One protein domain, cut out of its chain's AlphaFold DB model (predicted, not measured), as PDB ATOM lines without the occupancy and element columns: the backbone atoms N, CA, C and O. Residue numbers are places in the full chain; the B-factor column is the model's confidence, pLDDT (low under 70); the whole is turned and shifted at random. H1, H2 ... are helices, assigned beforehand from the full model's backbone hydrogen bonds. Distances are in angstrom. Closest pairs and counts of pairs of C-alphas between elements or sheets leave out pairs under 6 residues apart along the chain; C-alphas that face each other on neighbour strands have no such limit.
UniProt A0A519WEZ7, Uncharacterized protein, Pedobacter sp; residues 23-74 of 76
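AT A GLANCE: This is residues 23 to 74 of the 76 residues of an uncharacterized protein of Pedobacter sp (UniProt A0A519WEZ7). One long helix, H3, makes the long axis of the domain; H1 crosses it about perpendicularly near its middle, and short H2 packs on the first turn of H3. The last part of H3 and the small H4, residues 64 to 74, stick out at the far end from H2. The printed part has 52 residues with four named helices, in the order H1, H2, H3, H4, and no named strand; the class is all helix. It is compact, with a radius of gyration of the C-alphas of 10.8 A, and elongated, spanning 32 by 18 by 17 A.

IN THESE COORDINATES: H3, residues 52 to 68, is the longest helix and runs 24.3 A from C-alpha 52 at (178.925, 191.164, 144.219) to C-alpha 68 at (183.854, 180.696, 122.827). H1, residues 24 to 35, is 16.3 A long and begins with C-alpha 24 at (168.874, 182.228, 133.752). H2, residues 41 to 48, is 10.6 A long, and H4, residues 70 to 74, is 7.8 A long.

HOW THE PARTS SIT: H3 touches H1 with residues 55 to 62 alone, about perpendicular at 86 degrees; the closest C-alphas, of Ala 31 and Gln 59, are 5.0 A apart. H3 touches H2 with residues 52 to 55 alone; the closest C-alphas, of Ala 45 and His 52, are 6.2 A apart. These two run opposite ways at a steep tilt of 68 degrees, only just short of about perpendicular. H1 and H2 are close but not clearly touching, the C-alphas of Ile 34 and Arg 41 being closest at 6.3 A. H4 is apart from H1 and H2. In H1, H2 and H3 every O i to N i+4 pair is within hydrogen-bond range; in H4 0 of 1 is, beside 2 of 2 O i to N i+3 pairs.

THE WHOLE: The two C-alphas farthest apart, of Gly 49 and Gln 71, are 31.9 A apart. The printed part has no cut, and its three links are tight. Residues 70 to 74 have pLDDT under 70.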
ATOM      1  N   ASP A  23     165.946 183.721 137.342       88.06
ATOM      2  CA  ASP A  23     165.936 182.859 136.162       88.06
ATOM      3  C   ASP A  23     167.188 183.116 135.311       88.06
ATOM      4  O   ASP A  23     167.761 184.209 135.355       88.06
ATOM      5  N   GLU A  24     167.623 182.129 134.525       86.88
ATOM      6  CA  GLU A  24     168.874 182.228 133.752       86.88
ATOM      7  C   GLU A  24     168.856 183.415 132.774       86.88
ATOM      8  O   GLU A  24     169.814 184.181 132.730       86.88
ATOM      9  N   SER A  25     167.714 183.667 132.126       89.19
ATOM     10  CA  SER A  25     167.506 184.830 131.250       89.19
ATOM     11  C   SER A  25     167.712 186.168 131.964       89.19
ATOM     12  O   SER A  25     168.206 187.133 131.384       89.19
ATOM     13  N   THR A  26     167.356 186.243 133.249       89.75
ATOM     14  CA  THR A  26     167.541 187.460 134.046       89.75
ATOM     15  C   THR A  26     169.015 187.648 134.392       89.75
ATOM     16  O   THR A  26     169.506 188.774 134.371       89.75
ATOM     17  N   LYS A  27     169.737 186.556 134.672       91.69
ATOM     18  CA  LYS A  27     171.182 186.598 134.941       91.69
ATOM     19  C   LYS A  27     171.964 187.048 133.716       91.69
ATOM     20  O   LYS A  27     172.820 187.915 133.845       91.69
ATOM     21  N   GLU A  28     171.648 186.486 132.550       91.19
ATOM     22  CA  GLU A  28     172.271 186.849 131.274       91.19
ATOM     23  C   GLU A  28     172.039 188.321 130.952       91.19
ATOM     24  O   GLU A  28     172.988 189.040 130.653       91.19
ATOM     25  N   LYS A  29     170.802 188.801 131.122       91.62
ATOM     26  CA  LYS A  29     170.483 190.218 130.945       91.62
ATOM     27  C   LYS A  29     171.319 191.117 131.861       91.62
ATOM     28  O   LYS A  29     171.910 192.078 131.384       91.62
ATOM     29  N   ILE A  30     171.404 190.794 133.156       91.88
ATOM     30  CA  ILE A  30     172.218 191.560 134.115       91.88
ATOM     31  C   ILE A  30     173.699 191.538 133.708       91.88
ATOM     32  O   ILE A  30     174.348 192.581 133.714       91.88
ATOM     33  N   ALA A  31     174.240 190.374 133.339       92.50
ATOM     34  CA  ALA A  31     175.635 190.245 132.924       92.50
ATOM     35  C   ALA A  31     175.934 191.054 131.649       92.50
ATOM     36  O   ALA A  31     176.952 191.743 131.591       92.50
ATOM     37  N   SER A  32     175.023 191.037 130.673       91.88
ATOM     38  CA  SER A  32     175.129 191.817 129.439       91.88
ATOM     39  C   SER A  32     175.060 193.325 129.693       91.88
ATOM     40  O   SER A  32     175.858 194.061 129.123       91.88
ATOM     41  N   GLU A  33     174.145 193.798 130.545       92.56
ATOM     42  CA  GLU A  33     174.024 195.224 130.894       92.56
ATOM     43  C   GLU A  33     175.248 195.741 131.663       92.56
ATOM     44  O   GLU A  33     175.641 196.899 131.510       92.56
ATOM     45  N   ILE A  34     175.877 194.884 132.475       92.62
ATOM     46  CA  ILE A  34     177.144 195.211 133.136       92.62
ATOM     47  C   ILE A  34     178.292 195.235 132.125       92.62
ATOM     48  O   ILE A  34     179.103 196.159 132.151       92.62
ATOM     49  N   GLY A  35     178.362 194.247 131.229       89.38
ATOM     50  CA  GLY A  35     179.386 194.175 130.185       89.38
ATOM     51  C   GLY A  35     179.345 195.356 129.211       89.38
ATOM     52  O   GLY A  35     180.396 195.842 128.807       89.38
ATOM     53  N   SER A  36     178.152 195.865 128.889       89.00
ATOM     54  CA  SER A  36     177.964 197.043 128.030       89.00
ATOM     55  C   SER A  36     178.111 198.383 128.759       89.00
ATOM     56  O   SER A  36     178.060 199.435 128.126       89.00
ATOM     57  N   GLY A  37     178.274 198.373 130.086       89.69
ATOM     58  CA  GLY A  37     178.390 199.582 130.902       89.69
ATOM     59  C   GLY A  37     177.069 200.318 131.162       89.69
ATOM     60  O   GLY A  37     177.079 201.351 131.830       89.69
ATOM     61  N   LEU A  38     175.929 199.787 130.700       90.69
ATOM     62  CA  LEU A  38     174.596 200.341 130.975       90.69
ATOM     63  C   LEU A  38     174.226 200.258 132.460       90.69
ATOM     64  O   LEU A  38     173.492 201.105 132.974       90.69
ATOM     65  N   LEU A  39     174.736 199.243 133.158       90.94
ATOM     66  CA  LEU A  39     174.482 199.012 134.572       90.94
ATOM     67  C   LEU A  39     175.804 198.810 135.313       90.94
ATOM     68  O   LEU A  39     176.582 197.915 135.006       90.94
ATOM     69  N   SER A  40     176.065 199.601 136.354       91.44
ATOM     70  CA  SER A  40     177.223 199.320 137.211       91.44
ATOM     71  C   SER A  40     176.970 198.088 138.084       91.44
ATOM     72  O   SER A  40     175.853 197.857 138.557       91.44
ATOM     73  N   ARG A  41     178.031 197.343 138.408       91.12
ATOM     74  CA  ARG A  41     177.972 196.195 139.331       91.12
ATOM     75  C   ARG A  41     177.314 196.546 140.672       91.12
ATOM     76  O   ARG A  41     176.500 195.790 141.193       91.12
ATOM     77  N   ARG A  42     177.626 197.730 141.214       92.81
ATOM     78  CA  ARG A  42     177.033 198.237 142.463       92.81
ATOM     79  C   ARG A  42     175.537 198.536 142.306       92.81
ATOM     80  O   ARG A  42     174.771 198.267 143.230       92.81
ATOM     81  N   ALA A  43     175.119 199.097 141.169       91.69
ATOM     82  CA  ALA A  43     173.704 199.338 140.887       91.69
ATOM     83  C   ALA A  43     172.933 198.015 140.784       91.69
ATOM     84  O   ALA A  43     171.897 197.873 141.431       91.69
ATOM     85  N   ALA A  44     173.492 197.023 140.086       90.75
ATOM     86  CA  ALA A  44     172.923 195.683 139.986       90.75
ATOM     87  C   ALA A  44     172.735 195.031 141.366       90.75
ATOM     88  O   ALA A  44     171.644 194.568 141.696       90.75
ATOM     89  N   ALA A  45     173.769 195.064 142.211       90.25
ATOM     90  CA  ALA A  45     173.710 194.507 143.563       90.25
ATOM     91  C   ALA A  45     172.581 195.129 144.402       90.25
ATOM     92  O   ALA A  45     171.848 194.414 145.082       90.25
ATOM     93  N   ARG A  46     172.393 196.453 144.313       89.38
ATOM     94  CA  ARG A  46     171.326 197.173 145.025       89.38
ATOM     95  C   ARG A  46     169.936 196.865 144.479       89.38
ATOM     96  O   ARG A  46     169.015 196.659 145.260       89.38
ATOM     97  N   GLN A  47     169.784 196.850 143.157       88.38
ATOM     98  CA  GLN A  47     168.490 196.663 142.504       88.38
ATOM     99  C   GLN A  47     167.957 195.240 142.681       88.38
ATOM    100  O   GLN A  47     166.758 195.052 142.871       88.38
ATOM    101  N   TYR A  48     168.848 194.251 142.628       85.94
ATOM    102  CA  TYR A  48     168.485 192.836 142.673       85.94
ATOM    103  C   TYR A  48     168.762 192.172 144.028       85.94
ATOM    104  O   TYR A  48     168.433 191.003 144.200       85.94
ATOM    105  N   GLY A  49     169.352 192.889 144.992       87.00
ATOM    106  CA  GLY A  49     169.678 192.349 146.316       87.00
ATOM    107  C   GLY A  49     170.719 191.227 146.270       87.00
ATOM    108  O   GLY A  49     170.658 190.291 147.064       87.00
ATOM    109  N   LEU A  50     171.647 191.282 145.310       87.88
ATOM    110  CA  LEU A  50     172.599 190.206 145.040       87.88
ATOM    111  C   LEU A  50     174.004 190.539 145.563       87.88
ATOM    112  O   LEU A  50     174.467 191.671 145.399       87.88
ATOM    113  N   PRO A  51     174.734 189.551 146.115       90.25
ATOM    114  CA  PRO A  51     176.149 189.707 146.422       90.25
ATOM    115  C   PRO A  51     176.973 190.008 145.167       90.25
ATOM    116  O   PRO A  51     176.732 189.434 144.104       90.25
ATOM    117  N   HIS A  52     178.008 190.836 145.316       92.25
ATOM    118  CA  HIS A  52     178.925 191.164 144.219       92.25
ATOM    119  C   HIS A  52     179.580 189.905 143.631       92.25
ATOM    120  O   HIS A  52     179.615 189.744 142.419       92.25
ATOM    121  N   SER A  53     179.989 188.960 144.483       93.94
ATOM    122  CA  SER A  53     180.589 187.687 144.064       93.94
ATOM    123  C   SER A  53     179.663 186.821 143.203       93.94
ATOM    124  O   SER A  53     180.130 186.061 142.359       93.94
ATOM    125  N   THR A  54     178.346 186.921 143.399       91.88
ATOM    126  CA  THR A  54     177.360 186.219 142.568       91.88
ATOM    127  C   THR A  54     177.284 186.839 141.178       91.88
ATOM    128  O   THR A  54     177.243 186.114 140.189       91.88
ATOM    129  N   ILE A  55     177.292 188.171 141.114       92.25
ATOM    130  CA  ILE A  55     177.270 188.927 139.860       92.25
ATOM    131  C   ILE A  55     178.555 188.668 139.063       92.25
ATOM    132  O   ILE A  55     178.479 188.413 137.865       92.25
ATOM    133  N   ASP A  56     179.707 188.647 139.735       92.88
ATOM    134  CA  ASP A  56     181.013 188.404 139.111       92.88
ATOM    135  C   ASP A  56     181.056 187.035 138.427       92.88
ATOM    136  O   ASP A  56     181.383 186.944 137.249       92.88
ATOM    137  N   LYS A  57     180.573 185.981 139.099       93.62
ATOM    138  CA  LYS A  57     180.471 184.640 138.498       93.62
ATOM    139  C   LYS A  57     179.598 184.609 137.242       93.62
ATOM    140  O   LYS A  57     179.859 183.826 136.330       93.62
ATOM    141  N   TRP A  58     178.528 185.404 137.198       93.31
ATOM    142  CA  TRP A  58     177.678 185.489 136.007       93.31
ATOM    143  C   TRP A  58     178.376 186.245 134.884       93.31
ATOM    144  O   TRP A  58     178.278 185.828 133.734       93.31
ATOM    145  N   GLN A  59     179.111 187.304 135.221       91.62
ATOM    146  CA  GLN A  59     179.905 188.064 134.267       91.62
ATOM    147  C   GLN A  59     181.020 187.199 133.661       91.62
ATOM    148  O   GLN A  59     181.168 187.180 132.444       91.62
ATOM    149  N   ASP A  60     181.724 186.406 134.470       93.12
ATOM    150  CA  ASP A  60     182.759 185.480 133.998       93.12
ATOM    151  C   ASP A  60     182.182 184.437 133.037       93.12
ATOM    152  O   ASP A  60     182.701 184.238 131.938       93.12
ATOM    153  N   LYS A  61     181.056 183.809 133.408       91.50
ATOM    154  CA  LYS A  61     180.356 182.845 132.545       91.50
ATOM    155  C   LYS A  61     179.930 183.485 131.220       91.50
ATOM    156  O   LYS A  61     180.096 182.873 130.169       91.50
ATOM    157  N   HIS A  62     179.392 184.701 131.270       89.12
ATOM    158  CA  HIS A  62     178.960 185.444 130.090       89.12
ATOM    159  C   HIS A  62     180.143 185.806 129.178       89.12
ATOM    160  O   HIS A  62     180.082 185.593 127.970       89.12
ATOM    161  N   ASN A  63     181.253 186.271 129.753       89.12
ATOM    162  CA  ASN A  63     182.470 186.591 129.011       89.12
ATOM    163  C   ASN A  63     183.062 185.347 128.337       89.12
ATOM    164  O   ASN A  63     183.421 185.401 127.164       89.12
ATOM    165  N   LEU A  64     183.115 184.214 129.043       91.25
ATOM    166  CA  LEU A  64     183.549 182.942 128.462       91.25
ATOM    167  C   LEU A  64     182.643 182.507 127.306       91.25
ATOM    168  O   LEU A  64     183.148 182.062 126.279       91.25
ATOM    169  N   ALA A  65     181.323 182.662 127.445       88.06
ATOM    170  CA  ALA A  65     180.378 182.334 126.380       88.06
ATOM    171  C   ALA A  65     180.599 183.191 125.121       88.06
ATOM    172  O   ALA A  65     180.565 182.656 124.016       88.06
ATOM    173  N   ILE A  66     180.890 184.487 125.282       86.56
ATOM    174  CA  ILE A  66     181.238 185.381 124.166       86.56
ATOM    175  C   ILE A  66     182.560 184.964 123.513       86.56
ATOM    176  O   ILE A  66     182.639 184.886 122.291       86.56
ATOM    177  N   LEU A  67     183.591 184.673 124.314       87.94
ATOM    178  CA  LEU A  67     184.906 184.262 123.810       87.94
ATOM    179  C   LEU A  67     184.838 182.957 123.008       87.94
ATOM    180  O   LEU A  67     185.488 182.832 121.974       87.94
ATOM    181  N   LEU A  68     184.047 181.991 123.482       89.75
ATOM    182  CA  LEU A  68     183.854 180.696 122.827       89.75
ATOM    183  C   LEU A  68     182.954 180.784 121.589       89.75
ATOM    184  O   LEU A  68     182.984 179.875 120.762       89.75
ATOM    185  N   ASN A  69     182.140 181.837 121.466       84.00
ATOM    186  CA  ASN A  69     181.167 181.962 120.389       84.00
ATOM    187  C   ASN A  69     181.020 183.421 119.902       84.00
ATOM    188  O   ASN A  69     180.062 184.119 120.255       84.00
ATOM    189  N   PRO A  70     181.963 183.905 119.071       69.31
ATOM    190  CA  PRO A  70     182.052 185.313 118.695       69.31
ATOM    191  C   PRO A  70     180.895 185.807 117.815       69.31
ATOM    192  O   PRO A  70     180.704 187.016 117.718       69.31
ATOM    193  N   GLN A  71     180.067 184.934 117.220       68.81
ATOM    194  CA  GLN A  71     178.835 185.375 116.542       68.81
ATOM    195  C   GLN A  71     177.883 186.155 117.471       68.81
ATOM    196  O   GLN A  71     177.114 186.986 116.989       68.81
ATOM    197  N   ILE A  72     177.956 185.942 118.791       63.00
ATOM    198  CA  ILE A  72     177.117 186.624 119.791       63.00
ATOM    199  C   ILE A  72     177.422 188.136 119.859       63.00
ATOM    200  O   ILE A  72     176.542 188.929 120.190       63.00
ATOM    201  N   LEU A  73     178.633 188.562 119.474       55.59
ATOM    202  CA  LEU A  73     179.042 189.975 119.441       55.59
ATOM    203  C   LEU A  73     178.358 190.797 118.337       55.59
ATOM    204  O   LEU A  73     178.339 192.017 118.433       55.59
ATOM    205  N   MET A  74     177.804 190.161 117.298       45.25
ATOM    206  CA  MET A  74     177.185 190.871 116.166       45.25
ATOM    207  C   MET A  74     175.671 191.091 116.319       45.25
ATOM    208  O   MET A  74     175.060 191.705 115.447       45.25
TER     209      MET A  74